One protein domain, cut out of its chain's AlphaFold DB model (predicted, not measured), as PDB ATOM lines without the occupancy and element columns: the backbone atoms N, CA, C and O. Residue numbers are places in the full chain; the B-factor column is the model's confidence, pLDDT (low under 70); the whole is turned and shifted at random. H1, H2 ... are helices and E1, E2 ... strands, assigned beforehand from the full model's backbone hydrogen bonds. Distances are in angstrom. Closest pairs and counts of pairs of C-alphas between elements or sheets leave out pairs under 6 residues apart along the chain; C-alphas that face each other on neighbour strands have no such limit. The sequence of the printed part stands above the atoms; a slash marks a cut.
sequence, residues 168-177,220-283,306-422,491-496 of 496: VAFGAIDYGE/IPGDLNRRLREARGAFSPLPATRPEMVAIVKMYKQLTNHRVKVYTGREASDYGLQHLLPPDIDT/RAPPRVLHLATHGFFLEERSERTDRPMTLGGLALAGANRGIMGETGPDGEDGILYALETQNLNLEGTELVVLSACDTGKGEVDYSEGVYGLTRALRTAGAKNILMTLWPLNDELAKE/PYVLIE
ATOM      1  N   VAL A 168     141.120 131.437 195.881       87.94
ATOM      2  CA  VAL A 168     140.603 130.077 196.028       87.94
ATOM      3  C   VAL A 168     140.036 129.947 197.427       87.94
ATOM      4  O   VAL A 168     140.686 130.315 198.401       87.94
ATOM      5  N   ALA A 169     138.821 129.428 197.517       85.56
ATOM      6  CA  ALA A 169     138.057 129.441 198.744       85.56
ATOM      7  C   ALA A 169     137.445 128.044 198.989       85.56
ATOM      8  O   ALA A 169     136.668 127.571 198.160       85.56
ATOM      9  N   PHE A 170     137.774 127.400 200.114       86.56
ATOM     10  CA  PHE A 170     137.221 126.109 200.546       86.56
ATOM     11  C   PHE A 170     136.310 126.272 201.767       86.56
ATOM     12  O   PHE A 170     136.708 126.876 202.761       86.56
ATOM     13  N   GLY A 171     135.107 125.700 201.697       80.12
ATOM     14  CA  GLY A 171     134.156 125.616 202.807       80.12
ATOM     15  C   GLY A 171     133.684 124.181 203.023       80.12
ATOM     16  O   GLY A 171     132.693 123.754 202.421       80.12
ATOM     17  N   ALA A 172     134.383 123.436 203.878       72.44
ATOM     18  CA  ALA A 172     134.004 122.072 204.237       72.44
ATOM     19  C   ALA A 172     132.928 122.129 205.330       72.44
ATOM     20  O   ALA A 172     133.201 122.457 206.474       72.44
ATOM     21  N   ILE A 173     131.677 121.882 204.950       64.75
ATOM     22  CA  ILE A 173     130.487 121.991 205.819       64.75
ATOM     23  C   ILE A 173     129.750 120.663 205.980       64.75
ATOM     24  O   ILE A 173     129.013 120.479 206.947       64.75
ATOM     25  N   ASP A 174     130.016 119.726 205.070       70.31
ATOM     26  CA  ASP A 174     129.358 118.430 204.974       70.31
ATOM     27  C   ASP A 174     130.390 117.322 205.223       70.31
ATOM     28  O   ASP A 174     130.825 116.606 204.320       70.31
ATOM     29  N   TYR A 175     130.812 117.197 206.483       72.44
ATOM     30  CA  TYR A 175     131.873 116.272 206.901       72.44
ATOM     31  C   TYR A 175     131.506 114.782 206.767       72.44
ATOM     32  O   TYR A 175     132.372 113.931 206.960       72.44
ATOM     33  N   GLY A 176     130.253 114.440 206.429       61.28
ATOM     34  CA  GLY A 176     129.831 113.044 206.281       61.28
ATOM     35  C   GLY A 176     128.416 112.802 205.753       61.28
ATOM     36  O   GLY A 176     127.665 112.105 206.421       61.28
ATOM     37  N   GLU A 177     128.014 113.323 204.586       53.19
ATOM     38  CA  GLU A 177     126.692 112.966 204.027       53.19
ATOM     39  C   GLU A 177     126.474 111.434 203.951       53.19
ATOM     40  O   GLU A 177     127.186 110.732 203.230       53.19
ATOM     41  N   ILE A 220     149.965 107.875 206.540       55.56
ATOM     42  CA  ILE A 220     149.549 108.325 207.867       55.56
ATOM     43  C   ILE A 220     148.898 107.124 208.557       55.56
ATOM     44  O   ILE A 220     147.873 106.629 208.086       55.56
ATOM     45  N   PRO A 221     149.488 106.579 209.641       53.84
ATOM     46  CA  PRO A 221     148.979 105.352 210.231       53.84
ATOM     47  C   PRO A 221     147.508 105.520 210.609       53.84
ATOM     48  O   PRO A 221     147.164 106.495 211.273       53.84
ATOM     49  N   GLY A 222     146.654 104.537 210.301       61.31
ATOM     50  CA  GLY A 222     145.259 104.513 210.776       61.31
ATOM     51  C   GLY A 222     145.118 104.644 212.307       61.31
ATOM     52  O   GLY A 222     144.033 104.914 212.819       61.31
ATOM     53  N   ASP A 223     146.226 104.507 213.044       74.94
ATOM     54  CA  ASP A 223     146.359 104.892 214.447       74.94
ATOM     55  C   ASP A 223     146.068 106.381 214.717       74.94
ATOM     56  O   ASP A 223     145.391 106.691 215.694       74.94
ATOM     57  N   LEU A 224     146.505 107.306 213.854       79.56
ATOM     58  CA  LEU A 224     146.283 108.745 214.037       79.56
ATOM     59  C   LEU A 224     144.809 109.116 213.880       79.56
ATOM     60  O   LEU A 224     144.265 109.797 214.746       79.56
ATOM     61  N   ASN A 225     144.123 108.587 212.864       83.19
ATOM     62  CA  ASN A 225     142.681 108.788 212.693       83.19
ATOM     63  C   ASN A 225     141.878 108.196 213.857       83.19
ATOM     64  O   ASN A 225     140.945 108.826 214.363       83.19
ATOM     65  N   ARG A 226     142.279 107.013 214.346       82.25
ATOM     66  CA  ARG A 226     141.701 106.415 215.555       82.25
ATOM     67  C   ARG A 226     141.880 107.328 216.770       82.25
ATOM     68  O   ARG A 226     140.909 107.565 217.484       82.25
ATOM     69  N   ARG A 227     143.086 107.850 216.992       82.25
ATOM     70  CA  ARG A 227     143.391 108.742 218.119       82.25
ATOM     71  C   ARG A 227     142.678 110.079 218.010       82.25
ATOM     72  O   ARG A 227     142.155 110.566 219.003       82.25
ATOM     73  N   LEU A 228     142.579 110.639 216.809       81.94
ATOM     74  CA  LEU A 228     141.792 111.838 216.546       81.94
ATOM     75  C   LEU A 228     140.322 111.624 216.901       81.94
ATOM     76  O   LEU A 228     139.722 112.458 217.581       81.94
ATOM     77  N   ARG A 229     139.755 110.474 216.523       83.75
ATOM     78  CA  ARG A 229     138.399 110.094 216.927       83.75
ATOM     79  C   ARG A 229     138.260 109.975 218.445       83.75
ATOM     80  O   ARG A 229     137.250 110.415 218.981       83.75
ATOM     81  N   GLU A 230     139.230 109.374 219.126       83.50
ATOM     82  CA  GLU A 230     139.202 109.185 220.584       83.50
ATOM     83  C   GLU A 230     139.345 110.509 221.347       83.50
ATOM     84  O   GLU A 230     138.606 110.742 222.300       83.50
ATOM     85  N   ALA A 231     140.234 111.397 220.897       76.62
ATOM     86  CA  ALA A 231     140.489 112.685 221.534       76.62
ATOM     87  C   ALA A 231     139.376 113.713 221.278       76.62
ATOM     88  O   ALA A 231     139.025 114.490 222.164       76.62
ATOM     89  N   ARG A 232     138.825 113.741 220.057       80.94
ATOM     90  CA  ARG A 232     137.918 114.810 219.603       80.94
ATOM     91  C   ARG A 232     136.481 114.345 219.364       80.94
ATOM     92  O   ARG A 232     135.550 115.130 219.534       80.94
ATOM     93  N   GLY A 233     136.284 113.104 218.930       83.75
ATOM     94  CA  GLY A 233     135.013 112.641 218.371       83.75
ATOM     95  C   GLY A 233     134.716 113.229 216.983       83.75
ATOM     96  O   GLY A 233     135.603 113.725 216.286       83.75
ATOM     97  N   ALA A 234     133.449 113.160 216.566       85.19
ATOM     98  CA  ALA A 234     133.016 113.607 215.241       85.19
ATOM     99  C   ALA A 234     133.082 115.138 215.057       85.19
ATOM    100  O   ALA A 234     132.862 115.930 215.977       85.19
ATOM    101  N   PHE A 235     133.341 115.573 213.828       84.19
ATOM    102  CA  PHE A 235     133.242 116.958 213.379       84.19
ATOM    103  C   PHE A 235     131.777 117.349 213.179       84.19
ATOM    104  O   PHE A 235     131.068 116.777 212.346       84.19
ATOM    105  N   SER A 236     131.317 118.340 213.946       82.06
ATOM    106  CA  SER A 236     129.993 118.932 213.771       82.06
ATOM    107  C   SER A 236     129.966 119.847 212.540       82.06
ATOM    108  O   SER A 236     130.955 120.542 212.292       82.06
ATOM    109  N   PRO A 237     128.847 119.927 211.798       78.19
ATOM    110  CA  PRO A 237     128.689 120.906 210.725       78.19
ATOM    111  C   PRO A 237     128.923 122.344 211.208       78.19
ATOM    112  O   PRO A 237     128.578 122.686 212.341       78.19
ATOM    113  N   LEU A 238     129.480 123.185 210.333       76.12
ATOM    114  CA  LEU A 238     129.722 124.608 210.581       76.12
ATOM    115  C   LEU A 238     128.730 125.452 209.759       76.12
ATOM    116  O   LEU A 238     128.974 125.725 208.578       76.12
ATOM    117  N   PRO A 239     127.579 125.850 210.331       74.19
ATOM    118  CA  PRO A 239     126.509 126.492 209.565       74.19
ATOM    119  C   PRO A 239     126.905 127.860 208.993       74.19
ATOM    120  O   PRO A 239     126.378 128.253 207.950       74.19
ATOM    121  N   ALA A 240     127.839 128.578 209.625       73.06
ATOM    122  CA  ALA A 240     128.257 129.905 209.175       73.06
ATOM    123  C   ALA A 240     129.381 129.923 208.140       73.06
ATOM    124  O   ALA A 240     129.541 130.935 207.455       73.06
ATOM    125  N   THR A 241     130.082 128.806 207.941       77.94
ATOM    126  CA  THR A 241     131.135 128.686 206.927       77.94
ATOM    127  C   THR A 241     130.608 129.044 205.539       77.94
ATOM    128  O   THR A 241     131.213 129.836 204.825       77.94
ATOM    129  N   ARG A 242     129.437 128.531 205.135       81.00
ATOM    130  CA  ARG A 242     128.863 128.855 203.815       81.00
ATOM    131  C   ARG A 242     128.539 130.360 203.680       81.00
ATOM    132  O   ARG A 242     128.986 130.955 202.698       81.00
ATOM    133  N   PRO A 243     127.813 131.000 204.618       81.12
ATOM    134  CA  PRO A 243     127.624 132.453 204.631       81.12
ATOM    135  C   PRO A 243     128.917 133.279 204.581       81.12
ATOM    136  O   PRO A 243     128.972 134.252 203.828       81.12
ATOM    137  N   GLU A 244     129.943 132.903 205.348       83.31
ATOM    138  CA  GLU A 244     131.254 133.566 205.346       83.31
ATOM    139  C   GLU A 244     131.884 133.535 203.953       83.31
ATOM    140  O   GLU A 244     132.197 134.577 203.374       83.31
ATOM    141  N   MET A 245     131.955 132.343 203.369       86.12
ATOM    142  CA  MET A 245     132.538 132.120 202.052       86.12
ATOM    143  C   MET A 245     131.819 132.907 200.960       86.12
ATOM    144  O   MET A 245     132.456 133.582 200.153       86.12
ATOM    145  N   VAL A 246     130.484 132.874 200.952       87.81
ATOM    146  CA  VAL A 246     129.675 133.634 199.987       87.81
ATOM    147  C   VAL A 246     129.952 135.134 200.106       87.81
ATOM    148  O   VAL A 246     130.098 135.813 199.086       87.81
ATOM    149  N   ALA A 247     130.055 135.655 201.330       89.00
ATOM    150  CA  ALA A 247     130.299 137.070 201.565       89.00
ATOM    151  C   ALA A 247     131.711 137.499 201.123       89.00
ATOM    152  O   ALA A 247     131.845 138.500 200.414       89.00
ATOM    153  N   ILE A 248     132.742 136.719 201.465       89.56
ATOM    154  CA  ILE A 248     134.137 136.989 201.085       89.56
ATOM    155  C   ILE A 248     134.304 136.915 199.569       89.56
ATOM    156  O   ILE A 248     134.855 137.831 198.965       89.56
ATOM    157  N   VAL A 249     133.777 135.871 198.924       90.38
ATOM    158  CA  VAL A 249     133.859 135.693 197.465       90.38
ATOM    159  C   VAL A 249     133.200 136.857 196.735       90.38
ATOM    160  O   VAL A 249     133.764 137.387 195.775       90.38
ATOM    161  N   LYS A 250     132.008 137.268 197.183       90.62
ATOM    162  CA  LYS A 250     131.296 138.411 196.606       90.62
ATOM    163  C   LYS A 250     132.115 139.693 196.749       90.62
ATOM    164  O   LYS A 250     132.308 140.391 195.757       90.62
ATOM    165  N   MET A 251     132.619 139.977 197.949       89.12
ATOM    166  CA  MET A 251     133.428 141.165 198.221       89.12
ATOM    167  C   MET A 251     134.726 141.174 197.408       89.12
ATOM    168  O   MET A 251     135.041 142.174 196.770       89.12
ATOM    169  N   TYR A 252     135.458 140.061 197.387       89.25
ATOM    170  CA  TYR A 252     136.728 139.949 196.678       89.25
ATOM    171  C   TYR A 252     136.552 140.223 195.181       89.25
ATOM    172  O   TYR A 252     137.301 141.013 194.608       89.25
ATOM    173  N   LYS A 253     135.513 139.645 194.555       88.06
ATOM    174  CA  LYS A 253     135.161 139.937 193.154       88.06
ATOM    175  C   LYS A 253     134.876 141.421 192.936       88.06
ATOM    176  O   LYS A 253     135.355 141.991 191.965       88.06
ATOM    177  N   GLN A 254     134.113 142.040 193.838       87.12
ATOM    178  CA  GLN A 254     133.739 143.453 193.738       87.12
ATOM    179  C   GLN A 254     134.933 144.406 193.879       87.12
ATOM    180  O   GLN A 254     134.951 145.440 193.218       87.12
ATOM    181  N   LEU A 255     135.904 144.085 194.739       84.12
ATOM    182  CA  LEU A 255     137.038 144.969 195.028       84.12
ATOM    183  C   LEU A 255     138.209 144.793 194.060       84.12
ATOM    184  O   LEU A 255     138.887 145.773 193.764       84.12
ATOM    185  N   THR A 256     138.437 143.574 193.569       83.31
ATOM    186  CA  THR A 256     139.655 143.238 192.810       83.31
ATOM    187  C   THR A 256     139.395 142.940 191.335       83.31
ATOM    188  O   THR A 256     140.322 142.943 190.532       83.31
ATOM    189  N   ASN A 257     138.147 142.626 190.959       82.06
ATOM    190  CA  ASN A 257     137.789 142.082 189.644       82.06
ATOM    191  C   ASN A 257     138.587 140.816 189.241       82.06
ATOM    192  O   ASN A 257     138.592 140.403 188.081       82.06
ATOM    193  N   HIS A 258     139.267 140.171 190.193       82.69
ATOM    194  CA  HIS A 258     140.026 138.953 189.952       82.69
ATOM    195  C   HIS A 258     139.116 137.719 189.925       82.69
ATOM    196  O   HIS A 258     138.024 137.677 190.501       82.69
ATOM    197  N   ARG A 259     139.606 136.662 189.267       84.75
ATOM    198  CA  ARG A 259     138.935 135.357 189.243       84.75
ATOM    199  C   ARG A 259     138.836 134.786 190.658       84.75
ATOM    200  O   ARG A 259     139.733 134.966 191.477       84.75
ATOM    201  N   VAL A 260     137.753 134.057 190.917       88.06
ATOM    202  CA  VAL A 260     137.543 133.352 192.185       88.06
ATOM    203  C   VAL A 260     137.070 131.937 191.907       88.06
ATOM    204  O   VAL A 260     136.170 131.750 191.085       88.06
ATOM    205  N   LYS A 261     137.651 130.962 192.606       88.50
ATOM    206  CA  LYS A 261     137.216 129.567 192.602       88.50
ATOM    207  C   LYS A 261     136.747 129.178 194.000       88.50
ATOM    208  O   LYS A 261     137.423 129.480 194.978       88.50
ATOM    209  N   VAL A 262     135.590 128.533 194.080       87.75
ATOM    210  CA  VAL A 262     134.951 128.158 195.343       87.75
ATOM    211  C   VAL A 262     134.715 126.657 195.338       87.75
ATOM    212  O   VAL A 262     134.228 126.138 194.340       87.75
ATOM    213  N   TYR A 263     135.059 126.002 196.440       86.75
ATOM    214  CA  TYR A 263     134.841 124.584 196.699       86.75
ATOM    215  C   TYR A 263     134.014 124.452 197.976       86.75
ATOM    216  O   TYR A 263     134.382 125.005 199.015       86.75
ATOM    217  N   THR A 264     132.888 123.745 197.916       84.94
ATOM    218  CA  THR A 264     132.008 123.543 199.079       84.94
ATOM    219  C   THR A 264     131.442 122.136 199.116       84.94
ATOM    220  O   THR A 264     131.379 121.464 198.088       84.94
ATOM    221  N   GLY A 265     130.985 121.707 200.294       81.44
ATOM    222  CA  GLY A 265     130.406 120.374 200.464       81.44
ATOM    223  C   GLY A 265     131.422 119.307 200.066       81.44
ATOM    224  O   GLY A 265     132.577 119.389 200.476       81.44
ATOM    225  N   ARG A 266     131.023 118.350 199.221       79.88
ATOM    226  CA  ARG A 266     131.888 117.242 198.773       79.88
ATOM    227  C   ARG A 266     133.101 117.673 197.943       79.88
ATOM    228  O   ARG A 266     134.083 116.949 197.915       79.88
ATOM    229  N   GLU A 267     133.047 118.828 197.282       80.00
ATOM    230  CA  GLU A 267     134.161 119.323 196.457       80.00
ATOM    231  C   GLU A 267     135.303 119.905 197.298       80.00
ATOM    232  O   GLU A 267     136.419 120.063 196.808       80.00
ATOM    233  N   ALA A 268     135.034 120.245 198.562       85.06
ATOM    234  CA  ALA A 268     136.035 120.738 199.500       85.06
ATOM    235  C   ALA A 268     136.802 119.578 200.163       85.06
ATOM    236  O   ALA A 268     136.909 119.541 201.389       85.06
ATOM    237  N   SER A 269     137.276 118.615 199.365       85.38
ATOM    238  CA  SER A 269     138.097 117.489 199.823       85.38
ATOM    239  C   SER A 269     139.587 117.842 199.853       85.38
ATOM    240  O   SER A 269     140.045 118.775 199.185       85.38
ATOM    241  N   ASP A 270     140.340 117.084 200.641       82.38
ATOM    242  CA  ASP A 270     141.805 117.031 200.614       82.38
ATOM    243  C   ASP A 270     142.333 116.700 199.218       82.38
ATOM    244  O   ASP A 270     143.184 117.440 198.721       82.38
ATOM    245  N   TYR A 271     141.757 115.707 198.532       82.50
ATOM    246  CA  TYR A 271     142.069 115.403 197.136       82.50
ATOM    247  C   TYR A 271     141.967 116.661 196.267       82.50
ATOM    248  O   TYR A 271     142.899 117.016 195.544       82.50
ATOM    249  N   GLY A 272     140.840 117.377 196.361       80.56
ATOM    250  CA  GLY A 272     140.581 118.581 195.575       80.56
ATOM    251  C   GLY A 272     141.587 119.704 195.838       80.56
ATOM    252  O   GLY A 272     141.933 120.440 194.908       80.56
ATOM    253  N   LEU A 273     142.074 119.824 197.074       83.12
ATOM    254  CA  LEU A 273     143.086 120.803 197.464       83.12
ATOM    255  C   LEU A 273     144.487 120.404 196.980       83.12
ATOM    256  O   LEU A 273     145.167 121.228 196.366       83.12
ATOM    257  N   GLN A 274     144.890 119.146 197.172       81.56
ATOM    258  CA  GLN A 274     146.188 118.630 196.729       81.56
ATOM    259  C   GLN A 274     146.313 118.629 195.195       81.56
ATOM    260  O   GLN A 274     147.351 118.994 194.656       81.56
ATOM    261  N   HIS A 275     145.235 118.331 194.464       81.38
ATOM    262  CA  HIS A 275     145.220 118.394 192.994       81.38
ATOM    263  C   HIS A 275     145.186 119.823 192.454       81.38
ATOM    264  O   HIS A 275     145.601 120.084 191.323       81.38
ATOM    265  N   LEU A 276     144.654 120.767 193.233       79.31
ATOM    266  CA  LEU A 276     144.710 122.178 192.880       79.31
ATOM    267  C   LEU A 276     146.122 122.746 193.057       79.31
ATOM    268  O   LEU A 276     146.499 123.637 192.297       79.31
ATOM    269  N   LEU A 277     146.856 122.233 194.046       77.00
ATOM    270  CA  LEU A 277     148.157 122.718 194.498       77.00
ATOM    271  C   LEU A 277     149.165 121.557 194.585       77.00
ATOM    272  O   LEU A 277     149.669 121.278 195.677       77.00
ATOM    273  N   PRO A 278     149.441 120.857 193.467       73.88
ATOM    274  CA  PRO A 278     150.320 119.693 193.488       73.88
ATOM    275  C   PRO A 278     151.731 120.090 193.946       73.88
ATOM    276  O   PRO A 278     152.148 121.219 193.666       73.88
ATOM    277  N   PRO A 279     152.476 119.187 194.612       69.19
ATOM    278  CA  PRO A 279     153.850 119.452 195.021       69.19
ATOM    279  C   PRO A 279     154.700 119.876 193.830       69.19
ATOM    280  O   PRO A 279     154.536 119.366 192.717       69.19
ATOM    281  N   ASP A 280     155.644 120.783 194.070       62.59
ATOM    282  CA  ASP A 280     156.650 121.078 193.064       62.59
ATOM    283  C   ASP A 280     157.692 119.953 193.036       62.59
ATOM    284  O   ASP A 280     158.645 119.937 193.810       62.59
ATOM    285  N   ILE A 281     157.464 118.967 192.167       54.72
ATOM    286  CA  ILE A 281     158.311 117.771 192.029       54.72
ATOM    287  C   ILE A 281     159.746 118.129 191.585       54.72
ATOM    288  O   ILE A 281     160.651 117.313 191.752       54.72
ATOM    289  N   ASP A 282     159.984 119.349 191.091       49.44
ATOM    290  CA  ASP A 282     161.276 119.745 190.522       49.44
ATOM    291  C   ASP A 282     162.237 120.399 191.539       49.44
ATOM    292  O   ASP A 282     163.377 120.683 191.180       49.44
ATOM    293  N   THR A 283     161.843 120.598 192.811       41.25
ATOM    294  CA  THR A 283     162.731 121.213 193.826       41.25
ATOM    295  C   THR A 283     162.839 120.358 195.100       41.25
ATOM    296  O   THR A 283     161.871 120.271 195.861       41.25
ATOM    297  N   ARG A 306     149.223 124.618 187.176       62.56
ATOM    298  CA  ARG A 306     148.215 125.584 187.590       62.56
ATOM    299  C   ARG A 306     148.878 126.499 188.606       62.56
ATOM    300  O   ARG A 306     149.268 126.035 189.668       62.56
ATOM    301  N   ALA A 307     149.042 127.770 188.250       75.00
ATOM    302  CA  ALA A 307     149.671 128.728 189.145       75.00
ATOM    303  C   ALA A 307     148.902 128.783 190.481       75.00
ATOM    304  O   ALA A 307     147.661 128.836 190.453       75.00
ATOM    305  N   PRO A 308     149.605 128.767 191.625       85.75
ATOM    306  CA  PRO A 308     148.973 128.865 192.932       85.75
ATOM    307  C   PRO A 308     148.183 130.180 193.072       85.75
ATOM    308  O   PRO A 308     148.459 131.176 192.388       85.75
ATOM    309  N   PRO A 309     147.137 130.204 193.914       90.12
ATOM    310  CA  PRO A 309     146.289 131.373 194.079       90.12
ATOM    311  C   PRO A 309     147.029 132.500 194.796       90.12
ATOM    312  O   PRO A 309     147.951 132.265 195.574       90.12
ATOM    313  N   ARG A 310     146.553 133.738 194.611       89.75
ATOM    314  CA  ARG A 310     147.023 134.878 195.417       89.75
ATOM    315  C   ARG A 310     146.617 134.685 196.865       89.75
ATOM    316  O   ARG A 310     147.388 134.968 197.775       89.75
ATOM    317  N   VAL A 311     145.374 134.243 197.035       92.75
ATOM    318  CA  VAL A 311     144.728 134.072 198.325       92.75
ATOM    319  C   VAL A 311     144.127 132.682 198.382       92.75
ATOM    320  O   VAL A 311     143.299 132.334 197.537       92.75
ATOM    321  N   LEU A 312     144.516 131.915 199.395       93.50
ATOM    322  CA  LEU A 312     143.867 130.661 199.756       93.50
ATOM    323  C   LEU A 312     143.087 130.879 201.051       93.50
ATOM    324  O   LEU A 312     143.680 131.155 202.086       93.50
ATOM    325  N   HIS A 313     141.766 130.762 201.001       92.81
ATOM    326  CA  HIS A 313     140.903 130.868 202.174       92.81
ATOM    327  C   HIS A 313     140.308 129.495 202.502       92.81
ATOM    328  O   HIS A 313     139.565 128.937 201.695       92.81
ATOM    329  N   LEU A 314     140.626 128.957 203.678       89.69
ATOM    330  CA  LEU A 314     140.143 127.672 204.178       89.69
ATOM    331  C   LEU A 314     139.256 127.916 205.403       89.69
ATOM    332  O   LEU A 314     139.750 128.333 206.449       89.69
ATOM    333  N   ALA A 315     137.961 127.639 205.275       86.75
ATOM    334  CA  ALA A 315     136.997 127.737 206.365       86.75
ATOM    335  C   ALA A 315     136.500 126.336 206.746       86.75
ATOM    336  O   ALA A 315     135.743 125.705 206.002       86.75
ATOM    337  N   THR A 316     136.986 125.818 207.879       85.44
ATOM    338  CA  THR A 316     136.723 124.445 208.343       85.44
ATOM    339  C   THR A 316     137.127 124.236 209.817       85.44
ATOM    340  O   THR A 316     137.494 125.184 210.500       85.44
ATOM    341  N   HIS A 317     137.080 123.010 210.347       83.94
ATOM    342  CA  HIS A 317     137.668 122.671 211.646       83.94
ATOM    343  C   HIS A 317     139.176 122.447 211.538       83.94
ATOM    344  O   HIS A 317     139.628 121.643 210.725       83.94
ATOM    345  N   GLY A 318     139.933 123.090 212.424       82.75
ATOM    346  CA  GLY A 318     141.288 122.674 212.768       82.75
ATOM    347  C   GLY A 318     141.267 121.726 213.963       82.75
ATOM    348  O   GLY A 318     140.294 121.677 214.723       82.75
ATOM    349  N   PHE A 319     142.331 120.949 214.119       80.50
ATOM    350  CA  PHE A 319     142.539 120.117 215.298       80.50
ATOM    351  C   PHE A 319     144.022 120.035 215.655       80.50
ATOM    352  O   PHE A 319     144.894 120.219 214.801       80.50
ATOM    353  N   PHE A 320     144.283 119.724 216.923       80.00
ATOM    354  CA  PHE A 320     145.608 119.430 217.450       80.00
ATOM    355  C   PHE A 320     145.510 118.295 218.482       80.00
ATOM    356  O   PHE A 320     144.646 118.331 219.358       80.00
ATOM    357  N   LEU A 321     146.366 117.281 218.362       75.88
ATOM    358  CA  LEU A 321     146.470 116.139 219.270       75.88
ATOM    359  C   LEU A 321     147.535 116.441 220.331       75.88
ATOM    360  O   LEU A 321     148.727 116.423 220.038       75.88
ATOM    361  N   GLU A 322     147.097 116.734 221.556       66.69
ATOM    362  CA  GLU A 322     147.983 117.131 222.664       66.69
ATOM    363  C   GLU A 322     148.811 115.961 223.223       66.69
ATOM    364  O   GLU A 322     149.950 116.147 223.647       66.69
ATOM    365  N   GLU A 323     148.265 114.743 223.203       64.75
ATOM    366  CA  GLU A 323     148.958 113.556 223.701       64.75
ATOM    367  C   GLU A 323     149.813 112.917 222.602       64.75
ATOM    368  O   GLU A 323     149.294 112.303 221.663       64.75
ATOM    369  N   ARG A 324     151.141 113.015 222.746       61.25
ATOM    370  CA  ARG A 324     152.087 112.189 221.989       61.25
ATOM    371  C   ARG A 324     152.037 110.751 222.496       61.25
ATOM    372  O   ARG A 324     152.177 110.503 223.690       61.25
ATOM    373  N   SER A 325     151.935 109.794 221.581       58.53
ATOM    374  CA  SER A 325     152.327 108.418 221.881       58.53
ATOM    375  C   SER A 325     153.830 108.399 222.184       58.53
ATOM    376  O   SER A 325     154.610 109.074 221.509       58.53
ATOM    377  N   GLU A 326     154.254 107.648 223.202       55.06
ATOM    378  CA  GLU A 326     155.592 107.745 223.814       55.06
ATOM    379  C   GLU A 326     156.795 107.452 222.882       55.06
ATOM    380  O   GLU A 326     157.933 107.427 223.357       55.06
ATOM    381  N   ARG A 327     156.623 107.238 221.562       53.88
ATOM    382  CA  ARG A 327     157.778 107.024 220.668       53.88
ATOM    383  C   ARG A 327     157.627 107.230 219.151       53.88
ATOM    384  O   ARG A 327     158.637 107.057 218.472       53.88
ATOM    385  N   THR A 328     156.462 107.574 218.594       56.03
ATOM    386  CA  THR A 328     156.248 107.463 217.125       56.03
ATOM    387  C   THR A 328     155.623 108.661 216.416       56.03
ATOM    388  O   THR A 328     155.663 108.700 215.186       56.03
ATOM    389  N   ASP A 329     155.097 109.655 217.132       60.84
ATOM    390  CA  ASP A 329     154.431 110.775 216.463       60.84
ATOM    391  C   ASP A 329     155.417 111.819 215.960       60.84
ATOM    392  O   ASP A 329     156.234 112.358 216.710       60.84
ATOM    393  N   ARG A 330     155.303 112.144 214.672       70.94
ATOM    394  CA  ARG A 330     155.992 113.296 214.103       70.94
ATOM    395  C   ARG A 330     155.235 114.552 214.557       70.94
ATOM    396  O   ARG A 330     154.014 114.576 214.452       70.94
ATOM    397  N   PRO A 331     155.907 115.635 214.983       73.88
ATOM    398  CA  PRO A 331     155.214 116.862 215.399       73.88
ATOM    399  C   PRO A 331     154.231 117.393 214.331       73.88
ATOM    400  O   PRO A 331     153.156 117.895 214.642       73.88
ATOM    401  N   MET A 332     154.574 117.206 213.051       78.44
ATOM    402  CA  MET A 332     153.768 117.601 211.887       78.44
ATOM    403  C   MET A 332     152.526 116.724 211.646       78.44
ATOM    404  O   MET A 332     151.707 117.061 210.799       78.44
ATOM    405  N   THR A 333     152.357 115.606 212.353       80.75
ATOM    406  CA  THR A 333     151.149 114.764 212.261       80.75
ATOM    407  C   THR A 333     150.182 114.996 213.420       80.75
ATOM    408  O   THR A 333     149.128 114.374 213.468       80.75
ATOM    409  N   LEU A 334     150.517 115.885 214.362       80.06
ATOM    410  CA  LEU A 334     149.662 116.183 215.513       80.06
ATOM    411  C   LEU A 334     148.597 117.236 215.202       80.06
ATOM    412  O   LEU A 334     147.582 117.283 215.884       80.06
ATOM    413  N   GLY A 335     148.803 118.070 214.182       82.88
ATOM    414  CA  GLY A 335     147.854 119.103 213.774       82.88
ATOM    415  C   GLY A 335     147.374 118.918 212.340       82.88
ATOM    416  O   GLY A 335     148.125 118.437 211.490       82.88
ATOM    417  N   GLY A 336     146.144 119.344 212.066       86.94
ATOM    418  CA  GLY A 336     145.557 119.247 210.733       86.94
ATOM    419  C   GLY A 336     144.228 119.980 210.585       86.94
ATOM    420  O   GLY A 336     143.758 120.670 211.494       86.94
ATOM    421  N   LEU A 337     143.638 119.832 209.402       87.88
ATOM    422  CA  LEU A 337     142.340 120.370 209.017       87.88
ATOM    423  C   LEU A 337     141.400 119.221 208.655       87.88
ATOM    424  O   LEU A 337     141.780 118.298 207.940       87.88
ATOM    425  N   ALA A 338     140.152 119.296 209.106       88.31
ATOM    426  CA  ALA A 338     139.103 118.410 208.620       88.31
ATOM    427  C   ALA A 338     138.536 118.957 207.311       88.31
ATOM    428  O   ALA A 338     138.208 120.136 207.223       88.31
ATOM    429  N   LEU A 339     138.377 118.120 206.299       90.12
ATOM    430  CA  LEU A 339     137.813 118.464 204.998       90.12
ATOM    431  C   LEU A 339     136.600 117.574 204.698       90.12
ATOM    432  O   LEU A 339     136.080 116.873 205.572       90.12
ATOM    433  N   ALA A 340     136.056 117.667 203.487       89.19
ATOM    434  CA  ALA A 340     134.918 116.846 203.098       89.19
ATOM    435  C   ALA A 340     135.231 115.353 203.292       89.19
ATOM    436  O   ALA A 340     136.233 114.861 202.790       89.19
ATOM    437  N   GLY A 341     134.367 114.631 204.010       88.38
ATOM    438  CA  GLY A 341     134.577 113.212 204.320       88.38
ATOM    439  C   GLY A 341     135.298 112.916 205.640       88.38
ATOM    440  O   GLY A 341     135.285 111.759 206.046       88.38
ATOM    441  N   ALA A 342     135.796 113.928 206.363       89.19
ATOM    442  CA  ALA A 342     136.540 113.764 207.617       89.19
ATOM    443  C   ALA A 342     135.896 112.807 208.639       89.19
ATOM    444  O   ALA A 342     136.591 112.025 209.283       89.19
ATOM    445  N   ASN A 343     134.564 112.834 208.801       89.75
ATOM    446  CA  ASN A 343     133.891 111.944 209.757       89.75
ATOM    447  C   ASN A 343     133.952 110.470 209.341       89.75
ATOM    448  O   ASN A 343     133.949 109.606 210.211       89.75
ATOM    449  N   ARG A 344     134.006 110.182 208.038       86.81
ATOM    450  CA  ARG A 344     134.234 108.830 207.515       86.81
ATOM    451  C   ARG A 344     135.707 108.439 207.667       86.81
ATOM    452  O   ARG A 344     135.986 107.358 208.183       86.81
ATOM    453  N   GLY A 345     136.629 109.359 207.377       87.56
ATOM    454  CA  GLY A 345     138.071 109.156 207.561       87.56
ATOM    455  C   GLY A 345     138.470 108.735 208.964       87.56
ATOM    456  O   GLY A 345     139.162 107.734 209.153       87.56
ATOM    457  N   ILE A 346     137.951 109.425 209.985       86.88
ATOM    458  CA  ILE A 346     138.221 109.068 211.388       86.88
ATOM    459  C   ILE A 346     137.606 107.720 211.808       86.88
ATOM    460  O   ILE A 346     137.972 107.172 212.849       86.88
ATOM    461  N   MET A 347     136.675 107.169 211.020       84.31
ATOM    462  CA  MET A 347     136.146 105.810 211.188       84.31
ATOM    463  C   MET A 347     136.953 104.752 210.416       84.31
ATOM    464  O   MET A 347     136.685 103.563 210.581       84.31
ATOM    465  N   GLY A 348     137.967 105.163 209.648       83.38
ATOM    466  CA  GLY A 348     138.801 104.286 208.825       83.38
ATOM    467  C   GLY A 348     138.254 104.050 207.415       83.38
ATOM    468  O   GLY A 348     138.669 103.098 206.761       83.38
ATOM    469  N   GLU A 349     137.316 104.877 206.957       84.19
ATOM    470  CA  GLU A 349     136.773 104.825 205.599       84.19
ATOM    471  C   GLU A 349     137.451 105.871 204.707       84.19
ATOM    472  O   GLU A 349     137.628 107.015 205.118       84.19
ATOM    473  N   THR A 350     137.749 105.511 203.461       83.94
ATOM    474  CA  THR A 350     138.232 106.446 202.437       83.94
ATOM    475  C   THR A 350     137.120 106.798 201.452       83.94
ATOM    476  O   THR A 350     136.215 105.999 201.184       83.94
ATOM    477  N   GLY A 351     137.174 108.003 200.895       77.19
ATOM    478  CA  GLY A 351     136.325 108.435 199.796       77.19
ATOM    479  C   GLY A 351     136.638 107.711 198.478       77.19
ATOM    480  O   GLY A 351     137.597 106.943 198.386       77.19
ATOM    481  N   PRO A 352     135.829 107.943 197.425       74.94
ATOM    482  CA  PRO A 352     136.075 107.403 196.081       74.94
ATOM    483  C   PRO A 352     137.407 107.854 195.464       74.94
ATOM    484  O   PRO A 352     137.910 107.217 194.543       74.94
ATOM    485  N   ASP A 353     137.940 108.967 195.951       75.19
ATOM    486  CA  ASP A 353     139.238 109.552 195.631       75.19
ATOM    487  C   ASP A 353     140.409 108.889 196.377       75.19
ATOM    488  O   ASP A 353     141.560 109.194 196.082       75.19
ATOM    489  N   GLY A 354     140.134 107.948 197.286       80.06
ATOM    490  CA  GLY A 354     141.147 107.254 198.085       80.06
ATOM    491  C   GLY A 354     141.602 108.029 199.321       80.06
ATOM    492  O   GLY A 354     142.393 107.502 200.097       80.06
ATOM    493  N   GLU A 355     141.068 109.229 199.529       84.12
ATOM    494  CA  GLU A 355     141.426 110.104 200.638       84.12
ATOM    495  C   GLU A 355     140.469 109.956 201.828       84.12
ATOM    496  O   GLU A 355     139.324 109.520 201.684       84.12
ATOM    497  N   ASP A 356     140.920 110.316 203.027       85.94
ATOM    498  CA  ASP A 356     140.146 110.178 204.265       85.94
ATOM    499  C   ASP A 356     139.453 111.489 204.700       85.94
ATOM    500  O   ASP A 356     138.606 111.497 205.599       85.94
ATOM    501  N   GLY A 357     139.726 112.603 204.020       88.56
ATOM    502  CA  GLY A 357     139.170 113.909 204.346       88.56
ATOM    503  C   GLY A 357     139.853 114.572 205.541       88.56
ATOM    504  O   GLY A 357     139.293 115.525 206.089       88.56
ATOM    505  N   ILE A 358     141.022 114.100 205.976       88.75
ATOM    506  CA  ILE A 358     141.837 114.700 207.031       88.75
ATOM    507  C   ILE A 358     143.156 115.170 206.423       88.75
ATOM    508  O   ILE A 358     144.021 114.378 206.091       88.75
ATOM    509  N   LEU A 359     143.351 116.488 206.349       89.56
ATOM    510  CA  LEU A 359     144.603 117.060 205.867       89.56
ATOM    511  C   LEU A 359     145.534 117.364 207.041       89.56
ATOM    512  O   LEU A 359     145.376 118.378 207.731       89.56
ATOM    513  N   TYR A 360     146.534 116.521 207.257       88.50
ATOM    514  CA  TYR A 360     147.543 116.738 208.288       88.50
ATOM    515  C   TYR A 360     148.557 117.812 207.873       88.50
ATOM    516  O   TYR A 360     148.783 118.093 206.691       88.50
ATOM    517  N   ALA A 361     149.229 118.423 208.851       88.19
ATOM    518  CA  ALA A 361     150.268 119.413 208.571       88.19
ATOM    519  C   ALA A 361     151.441 118.806 207.773       88.19
ATOM    520  O   ALA A 361     152.024 119.485 206.930       88.19
ATOM    521  N   LEU A 362     151.747 117.518 207.968       86.88
ATOM    522  CA  LEU A 362     152.750 116.800 207.180       86.88
ATOM    523  C   LEU A 362     152.393 116.737 205.686       86.88
ATOM    524  O   LEU A 362     153.284 116.847 204.855       86.88
ATOM    525  N   GLU A 363     151.116 116.596 205.335       87.75
ATOM    526  CA  GLU A 363     150.662 116.615 203.935       87.75
ATOM    527  C   GLU A 363     150.597 118.046 203.408       87.75
ATOM    528  O   GLU A 363     151.029 118.338 202.295       87.75
ATOM    529  N   THR A 364     150.136 118.972 204.254       89.62
ATOM    530  CA  THR A 364     150.035 120.403 203.939       89.62
ATOM    531  C   THR A 364     151.379 120.994 203.506       89.62
ATOM    532  O   THR A 364     151.412 121.879 202.655       89.62
ATOM    533  N   GLN A 365     152.497 120.512 204.061       89.38
ATOM    534  CA  GLN A 365     153.833 121.014 203.721       89.38
ATOM    535  C   GLN A 365     154.224 120.746 202.258       89.38
ATOM    536  O   GLN A 365     155.117 121.411 201.740       89.38
ATOM    537  N   ASN A 366     153.576 119.767 201.619       88.88
ATOM    538  CA  ASN A 366     153.847 119.357 200.245       88.88
ATOM    539  C   ASN A 366     152.976 120.117 199.231       88.88
ATOM    540  O   ASN A 366     153.118 119.893 198.035       88.88
ATOM    541  N   LEU A 367     152.077 121.005 199.666       89.81
ATOM    542  CA  LEU A 367     151.327 121.856 198.742       89.81
ATOM    543  C   LEU A 367     152.270 122.853 198.054       89.81
ATOM    544  O   LEU A 367     153.200 123.362 198.676       89.81
ATOM    545  N   ASN A 368     151.995 123.199 196.796       89.88
ATOM    546  CA  ASN A 368     152.643 124.348 196.162       89.88
ATOM    547  C   ASN A 368     151.845 125.629 196.442       89.88
ATOM    548  O   ASN A 368     150.788 125.861 195.853       89.88
ATOM    549  N   LEU A 369     152.361 126.460 197.345       91.31
ATOM    550  CA  LEU A 369     151.853 127.790 197.688       91.31
ATOM    551  C   LEU A 369     152.844 128.895 197.298       91.31
ATOM    552  O   LEU A 369     152.760 130.011 197.814       91.31
ATOM    553  N   GLU A 370     153.800 128.614 196.413       89.62
ATOM    554  CA  GLU A 370     154.822 129.584 196.040       89.62
ATOM    555  C   GLU A 370     154.200 130.815 195.370       89.62
ATOM    556  O   GLU A 370     153.488 130.738 194.374       89.62
ATOM    557  N   GLY A 371     154.443 131.994 195.937       84.50
ATOM    558  CA  GLY A 371     153.824 133.225 195.446       84.50
ATOM    559  C   GLY A 371     152.394 133.461 195.945       84.50
ATOM    560  O   GLY A 371     151.853 134.536 195.674       84.50
ATOM    561  N   THR A 372     151.813 132.550 196.738       91.00
ATOM    562  CA  THR A 372     150.590 132.826 197.502       91.00
ATOM    563  C   THR A 372     150.870 133.913 198.534       91.00
ATOM    564  O   THR A 372     151.707 133.773 199.427       91.00
ATOM    565  N   GLU A 373     150.166 135.033 198.398       91.75
ATOM    566  CA  GLU A 373     150.343 136.224 199.225       91.75
ATOM    567  C   GLU A 373     149.750 136.036 200.617       91.75
ATOM    568  O   GLU A 373     150.356 136.471 201.593       91.75
ATOM    569  N   LEU A 374     148.595 135.373 200.711       93.50
ATOM    570  CA  LEU A 374     147.909 135.140 201.975       93.50
ATOM    571  C   LEU A 374     147.193 133.786 201.991       93.50
ATOM    572  O   LEU A 374     146.348 133.506 201.140       93.50
ATOM    573  N   VAL A 375     147.471 132.988 203.017       94.25
ATOM    574  CA  VAL A 375     146.632 131.857 203.424       94.25
ATOM    575  C   VAL A 375     145.810 132.280 204.634       94.25
ATOM    576  O   VAL A 375     146.355 132.796 205.603       94.25
ATOM    577  N   VAL A 376     144.501 132.055 204.595       92.62
ATOM    578  CA  VAL A 376     143.597 132.294 205.721       92.62
ATOM    579  C   VAL A 376     143.052 130.962 206.212       92.62
ATOM    580  O   VAL A 376     142.413 130.239 205.451       92.62
ATOM    581  N   LEU A 377     143.279 130.667 207.487       88.75
ATOM    582  CA  LEU A 377     142.689 129.549 208.211       88.75
ATOM    583  C   LEU A 377     141.565 130.080 209.108       88.75
ATOM    584  O   LEU A 377     141.792 130.439 210.267       88.75
ATOM    585  N   SER A 378     140.343 130.116 208.575       79.00
ATOM    586  CA  SER A 378     139.121 130.348 209.357       79.00
ATOM    587  C   SER A 378     138.719 129.033 210.032       79.00
ATOM    588  O   SER A 378     137.749 128.366 209.672       79.00
ATOM    589  N   ALA A 379     139.586 128.588 210.940       65.44
ATOM    590  CA  ALA A 379     139.528 127.281 211.566       65.44
ATOM    591  C   ALA A 379     140.043 127.354 213.007       65.44
ATOM    592  O   ALA A 379     141.124 127.892 213.272       65.44
ATOM    593  N   CYS A 380     139.247 126.821 213.935       64.25
ATOM    594  CA  CYS A 380     139.544 126.831 215.366       64.25
ATOM    595  C   CYS A 380     140.824 126.035 215.676       64.25
ATOM    596  O   CYS A 380     141.109 125.055 214.995       64.25
ATOM    597  N   ASP A 381     141.571 126.448 216.706       53.38
ATOM    598  CA  ASP A 381     142.780 125.770 217.212       53.38
ATOM    599  C   ASP A 381     143.932 125.593 216.197       53.38
ATOM    600  O   ASP A 381     144.913 124.916 216.485       53.38
ATOM    601  N   THR A 382     143.887 126.260 215.038       49.28
ATOM    602  CA  THR A 382     144.923 126.143 213.990       49.28
ATOM    603  C   THR A 382     146.264 126.790 214.335       49.28
ATOM    604  O   THR A 382     147.264 126.505 213.680       49.28
ATOM    605  N   GLY A 383     146.295 127.635 215.369       45.81
ATOM    606  CA  GLY A 383     147.523 128.205 215.929       45.81
ATOM    607  C   GLY A 383     148.038 127.503 217.190       45.81
ATOM    608  O   GLY A 383     149.007 127.977 217.782       45.81
ATOM    609  N   LYS A 384     147.406 126.403 217.629       47.31
ATOM    610  CA  LYS A 384     147.954 125.547 218.686       47.31
ATOM    611  C   LYS A 384     148.944 124.571 218.054       47.31
ATOM    612  O   LYS A 384     148.600 123.828 217.142       47.31
ATOM    613  N   GLY A 385     150.174 124.597 218.538       45.91
ATOM    614  CA  GLY A 385     151.210 123.645 218.171       45.91
ATOM    615  C   GLY A 385     152.180 123.476 219.326       45.91
ATOM    616  O   GLY A 385     152.223 124.302 220.244       45.91
ATOM    617  N   GLU A 386     152.940 122.391 219.299       38.28
ATOM    618  CA  GLU A 386     153.943 122.135 220.322       38.28
ATOM    619  C   GLU A 386     155.058 123.173 220.184       38.28
ATOM    620  O   GLU A 386     155.641 123.338 219.109       38.28
ATOM    621  N   VAL A 387     155.310 123.917 221.261       37.75
ATOM    622  CA  VAL A 387     156.445 124.832 221.341       37.75
ATOM    623  C   VAL A 387     157.665 123.976 221.636       37.75
ATOM    624  O   VAL A 387     157.904 123.611 222.787       37.75
ATOM    625  N   ASP A 388     158.430 123.645 220.600       31.34
ATOM    626  CA  ASP A 388     159.786 123.171 220.825       31.34
ATOM    627  C   ASP A 388     160.648 124.389 221.174       31.34
ATOM    628  O   ASP A 388     160.725 125.359 220.409       31.34
ATOM    629  N   TYR A 389     161.267 124.353 222.354       27.50
ATOM    630  CA  TYR A 389     162.063 125.447 222.909       27.50
ATOM    631  C   TYR A 389     163.277 125.811 222.030       27.50
ATOM    632  O   TYR A 389     163.865 126.870 222.248       27.50
ATOM    633  N   SER A 390     163.631 124.988 221.031       25.17
ATOM    634  CA  SER A 390     164.699 125.277 220.062       25.17
ATOM    635  C   SER A 390     164.251 125.702 218.656       25.17
ATOM    636  O   SER A 390     165.087 126.231 217.928       25.17
ATOM    637  N   GLU A 391     162.984 125.519 218.247       32.78
ATOM    638  CA  GLU A 391     162.570 125.730 216.836       32.78
ATOM    639  C   GLU A 391     161.185 126.381 216.606       32.78
ATOM    640  O   GLU A 391     160.850 126.707 215.466       32.78
ATOM    641  N   GLY A 392     160.382 126.632 217.650       44.66
ATOM    642  CA  GLY A 392     159.075 127.301 217.534       44.66
ATOM    643  C   GLY A 392     157.868 126.352 217.473       44.66
ATOM    644  O   GLY A 392     157.960 125.185 217.845       44.66
ATOM    645  N   VAL A 393     156.703 126.879 217.063       51.59
ATOM    646  CA  VAL A 393     155.416 126.152 217.013       51.59
ATOM    647  C   VAL A 393     155.423 125.144 215.856       51.59
ATOM    648  O   VAL A 393     155.301 125.523 214.689       51.59
ATOM    649  N   TYR A 394     155.544 123.854 216.168       58.97
ATOM    650  CA  TYR A 394     155.385 122.769 215.198       58.97
ATOM    651  C   TYR A 394     153.897 122.537 214.881       58.97
ATOM    652  O   TYR A 394     153.091 122.355 215.792       58.97
ATOM    653  N   GLY A 395     153.522 122.552 213.593       76.94
ATOM    654  CA  GLY A 395     152.133 122.363 213.150       76.94
ATOM    655  C   GLY A 395     151.825 122.948 211.765       76.94
ATOM    656  O   GLY A 395     152.713 123.084 210.918       76.94
ATOM    657  N   LEU A 396     150.560 123.327 211.544       83.75
ATOM    658  CA  LEU A 396     150.057 123.874 210.271       83.75
ATOM    659  C   LEU A 396     150.801 125.135 209.816       83.75
ATOM    660  O   LEU A 396     151.024 125.318 208.622       83.75
ATOM    661  N   THR A 397     151.243 125.978 210.750       86.50
ATOM    662  CA  THR A 397     152.044 127.165 210.438       86.50
ATOM    663  C   THR A 397     153.316 126.803 209.682       86.50
ATOM    664  O   THR A 397     153.545 127.303 208.582       86.50
ATOM    665  N   ARG A 398     154.142 125.911 210.248       86.56
ATOM    666  CA  ARG A 398     155.402 125.483 209.627       86.56
ATOM    667  C   ARG A 398     155.139 124.807 208.286       86.56
ATOM    668  O   ARG A 398     155.871 125.068 207.335       86.56
ATOM    669  N   ALA A 399     154.080 124.002 208.197       89.44
ATOM    670  CA  ALA A 399     153.679 123.344 206.958       89.44
ATOM    671  C   ALA A 399     153.391 124.353 205.843       89.44
ATOM    672  O   ALA A 399     154.015 124.300 204.792       89.44
ATOM    673  N   LEU A 400     152.513 125.324 206.094       91.25
ATOM    674  CA  LEU A 400     152.115 126.326 205.104       91.25
ATOM    675  C   LEU A 400     153.275 127.242 204.689       91.25
ATOM    676  O   LEU A 400     153.382 127.609 203.519       91.25
ATOM    677  N   ARG A 401     154.179 127.573 205.619       90.69
ATOM    678  CA  ARG A 401     155.417 128.307 205.299       90.69
ATOM    679  C   ARG A 401     156.338 127.475 204.416       90.69
ATOM    680  O   ARG A 401     156.853 127.978 203.424       90.69
ATOM    681  N   THR A 402     156.486 126.190 204.733       91.00
ATOM    682  CA  THR A 402     157.252 125.236 203.918       91.00
ATOM    683  C   THR A 402     156.597 125.010 202.552       91.00
ATOM    684  O   THR A 402     157.294 124.825 201.566       91.00
ATOM    685  N   ALA A 403     155.281 125.117 202.436       90.50
ATOM    686  CA  ALA A 403     154.591 125.065 201.151       90.50
ATOM    687  C   ALA A 403     154.799 126.336 200.294       90.50
ATOM    688  O   ALA A 403     154.541 126.307 199.096       90.50
ATOM    689  N   GLY A 404     155.287 127.447 200.868       90.69
ATOM    690  CA  GLY A 404     155.610 128.685 200.137       90.69
ATOM    691  C   GLY A 404     154.702 129.887 200.428       90.69
ATOM    692  O   GLY A 404     154.835 130.922 199.773       90.69
ATOM    693  N   ALA A 405     153.800 129.793 201.415       93.06
ATOM    694  CA  ALA A 405     152.902 130.890 201.775       93.06
ATOM    695  C   ALA A 405     153.654 132.099 202.368       93.06
ATOM    696  O   ALA A 405     154.357 131.980 203.378       93.06
ATOM    697  N   LYS A 406     153.434 133.290 201.793       92.25
ATOM    698  CA  LYS A 406     154.056 134.541 202.266       92.25
ATOM    699  C   LYS A 406     153.479 135.040 203.579       92.25
ATOM    700  O   LYS A 406     154.234 135.467 204.431       92.25
ATOM    701  N   ASN A 407     152.163 134.982 203.742       93.62
ATOM    702  CA  ASN A 407     151.501 135.366 204.981       93.62
ATOM    703  C   ASN A 407     150.465 134.311 205.355       93.62
ATOM    704  O   ASN A 407     149.804 133.749 204.477       93.62
ATOM    705  N   ILE A 408     150.288 134.069 206.651       92.94
ATOM    706  CA  ILE A 408     149.280 133.141 207.171       92.94
ATOM    707  C   ILE A 408     148.465 133.846 208.248       92.94
ATOM    708  O   ILE A 408     149.008 134.228 209.282       92.94
ATOM    709  N   LEU A 409     147.163 133.995 208.022       92.00
ATOM    710  CA  LEU A 409     146.201 134.487 209.004       92.00
ATOM    711  C   LEU A 409     145.445 133.299 209.606       92.00
ATOM    712  O   LEU A 409     144.803 132.550 208.878       92.00
ATOM    713  N   MET A 410     145.494 133.132 210.923       87.25
ATOM    714  CA  MET A 410     144.860 132.012 211.634       87.25
ATOM    715  C   MET A 410     144.137 132.466 212.900       87.25
ATOM    716  O   MET A 410     144.347 133.587 213.359       87.25
ATOM    717  N   THR A 411     143.311 131.594 213.485       78.69
ATOM    718  CA  THR A 411     142.602 131.877 214.746       78.69
ATOM    719  C   THR A 411     143.076 130.977 215.885       78.69
ATOM    720  O   THR A 411     143.133 129.758 215.752       78.69
ATOM    721  N   LEU A 412     143.414 131.584 217.027       74.19
ATOM    722  CA  LEU A 412     143.917 130.867 218.206       74.19
ATOM    723  C   LEU A 412     142.832 130.131 219.010       74.19
ATOM    724  O   LEU A 412     143.149 129.175 219.713       74.19
ATOM    725  N   TRP A 413     141.576 130.582 218.965       72.25
ATOM    726  CA  TRP A 413     140.462 129.965 219.696       72.25
ATOM    727  C   TRP A 413     139.135 130.096 218.938       72.25
ATOM    728  O   TRP A 413     139.011 130.990 218.095       72.25
ATOM    729  N   PRO A 414     138.124 129.259 219.258       65.44
ATOM    730  CA  PRO A 414     136.816 129.322 218.618       65.44
ATOM    731  C   PRO A 414     136.120 130.673 218.765       65.44
ATOM    732  O   PRO A 414     136.048 131.258 219.855       65.44
ATOM    733  N   LEU A 415     135.558 131.138 217.654       69.88
ATOM    734  CA  LEU A 415     134.849 132.404 217.549       69.88
ATOM    735  C   LEU A 415     133.343 132.203 217.409       69.88
ATOM    736  O   LEU A 415     132.863 131.121 217.096       69.88
ATOM    737  N   ASN A 416     132.590 133.273 217.665       76.38
ATOM    738  CA  ASN A 416     131.196 133.315 217.255       76.38
ATOM    739  C   ASN A 416     131.136 133.550 215.745       76.38
ATOM    740  O   ASN A 416     131.597 134.581 215.267       76.38
ATOM    741  N   ASP A 417     130.516 132.610 215.057       69.00
ATOM    742  CA  ASP A 417     130.221 132.570 213.632       69.00
ATOM    743  C   ASP A 417     129.871 133.918 212.969       69.00
ATOM    744  O   ASP A 417     130.492 134.307 211.979       69.00
ATOM    745  N   GLU A 418     128.903 134.668 213.508       80.19
ATOM    746  CA  GLU A 418     128.436 135.911 212.872       80.19
ATOM    747  C   GLU A 418     129.495 137.017 212.956       80.19
ATOM    748  O   GLU A 418     129.793 137.682 211.964       80.19
ATOM    749  N   LEU A 419     130.114 137.170 214.129       86.06
ATOM    750  CA  LEU A 419     131.168 138.162 214.337       86.06
ATOM    751  C   LEU A 419     132.460 137.778 213.610       86.06
ATOM    752  O   LEU A 419     133.140 138.662 213.102       86.06
ATOM    753  N   ALA A 420     132.787 136.489 213.507       82.00
ATOM    754  CA  ALA A 420     133.941 136.026 212.738       82.00
ATOM    755  C   ALA A 420     133.810 136.418 211.258       82.00
ATOM    756  O   ALA A 420     134.725 137.013 210.686       82.00
ATOM    757  N   LYS A 421     132.628 136.189 210.670       85.50
ATOM    758  CA  LYS A 421     132.298 136.642 209.314       85.50
ATOM    759  C   LYS A 421     132.444 138.156 209.179       85.50
ATOM    760  O   LYS A 421     133.095 138.622 208.248       85.50
ATOM    761  N   GLU A 422     131.840 138.934 210.079       90.06
ATOM    762  CA  GLU A 422     131.950 140.398 210.035       90.06
ATOM    763  C   GLU A 422     133.412 140.863 210.115       90.06
ATOM    764  O   GLU A 422     133.817 141.733 209.345       90.06
ATOM    765  N   PRO A 491     141.977 136.704 218.703       86.12
ATOM    766  CA  PRO A 491     142.506 135.402 218.282       86.12
ATOM    767  C   PRO A 491     143.129 135.399 216.895       86.12
ATOM    768  O   PRO A 491     143.861 134.464 216.592       86.12
ATOM    769  N   TYR A 492     142.812 136.372 216.041       88.50
ATOM    770  CA  TYR A 492     143.367 136.438 214.695       88.50
ATOM    771  C   TYR A 492     144.855 136.746 214.775       88.50
ATOM    772  O   TYR A 492     145.214 137.830 215.212       88.50
ATOM    773  N   VAL A 493     145.725 135.836 214.363       88.44
ATOM    774  CA  VAL A 493     147.178 136.034 214.341       88.44
ATOM    775  C   VAL A 493     147.647 135.963 212.902       88.44
ATOM    776  O   VAL A 493     147.295 135.030 212.184       88.44
ATOM    777  N   LEU A 494     148.429 136.960 212.496       90.62
ATOM    778  CA  LEU A 494     149.111 136.970 211.212       90.62
ATOM    779  C   LEU A 494     150.572 136.579 211.419       90.62
ATOM    780  O   LEU A 494     151.224 137.080 212.334       90.62
ATOM    781  N   ILE A 495     151.060 135.695 210.559       88.44
ATOM    782  CA  ILE A 495     152.442 135.235 210.515       88.44
ATOM    783  C   ILE A 495     152.992 135.634 209.151       88.44
ATOM    784  O   ILE A 495     152.478 135.166 208.133       88.44
ATOM    785  N   GLU A 496     153.983 136.521 209.161       84.44
ATOM    786  CA  GLU A 496     154.646 137.108 207.983       84.44
ATOM    787  C   GLU A 496     155.979 136.454 207.704       84.44
ATOM    788  O   GLU A 496     156.669 136.059 208.675       84.44
TER     789      GLU A 496
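AT A GLANCE: This is residues 168 to 177, 220 to 283, 306 to 422 and 491 to 496 of the 496 residues of the protein "CHAT domain-containing protein" of Candidatus Kentron sp. FM (UniProt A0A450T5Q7). A twisted sheet of six strands has the long helix H2 over one face and the short H6 over the opposite face; past the end of E3 the chain turns into a small sheet, E4 E5 E6, with H1, H3, H4 and H5 around it. The printed part has 197 residues, with seven named helices and eleven named strands in the order E1 H1 H2 E2 H3 E3 E4 E5 H4 E6 H5 E7 E8 E9 H6 E10 H7 E11. The large sheet, E2 E1 E3 E7 E10 E11, is mixed; E4 E5 E6 and the hairpin E8 E9 are antiparallel. The class is mixed, helices and strands; the whole is compact, radius of gyration of the C-alphas 15.9 A, spanning 51 by 39 by 35 A.

IN THESE COORDINATES: Find C-alpha 168 at (140.603, 130.077, 196.028), where E1 begins, residues 168 to 171. Then come H1, 222 to 232, 15.4 A; H2, 241 to 256, 22.0 A; E2, 260 to 264, 13.2 A; H3, 270 to 276; E3, 311 to 315, 12.8 A; E4, 318 to 320; E5, 335 to 338; H4, 342 to 345; E6, 358 to 360; H5, 361 to 364; E7, 374 to 378, 12.4 A; E8, 386 to 388; E9, 392 to 394; H6, 396 to 403; E10, 408 to 411; H7, 417 to 422. E11, 492 to 495, ends at (152.442, 135.235, 210.515).

HOW THE PARTS SIT: Look for parallel neighbours at N 169 and O 261, 2.9 A, for E1 and E2; N 170 and O 313, 2.8 A, for E1 and E3; N 314 and O 376, 2.8 A, for E3 and E7; N 377 and O 409, 2.8 A, for E7 and E10. E11 is antiparallel to E10, N 493 and O 410, 2.8 A. H2 runs along the strands, height over the sheet 8.9 A; H6, on the opposite face, lies over E10 at 9.1 A. H2 residues 241 to 244 only just touch H7, with 3 pairs of C-alphas within 8 A, the closest Glu 244 and Lys 421, 5.1 A. E3 runs on into E4 at 74 degrees. In the hairpin E4 and E5, N 319 and O 336 are within hydrogen-bond range at 3.0 A; between the antiparallel neighbours E5 and E6, N 337 and O 359 are within hydrogen-bond range at 2.8 A. H1, H3, H4, H5 and H6 only graze this sheet. H5 touches H6, closest C-alphas Ala 361 and Leu 396, 4.8 A. In E8 and E9, N 394 and O 386 are 3.0 A apart. In H1, H2, H3, H6 and H7 every O i to N i+4 pair is within hydrogen-bond range; H4 and H5 are too short for one.

THE WHOLE: The farthest C-alphas, Asn 257 and Glu 326, are 51.6 A apart. Cuts leave gaps of 23.6 A from C-alpha 177 to 220, 16.4 A from 283 to 306 and 14.3 A from 422 to 491. The links E4 to E5 and H4 to E6 are long. Mean pLDDT of the printed part is 78.5; 39 residues are under 70, among them 322 to 329 and 379 to 394.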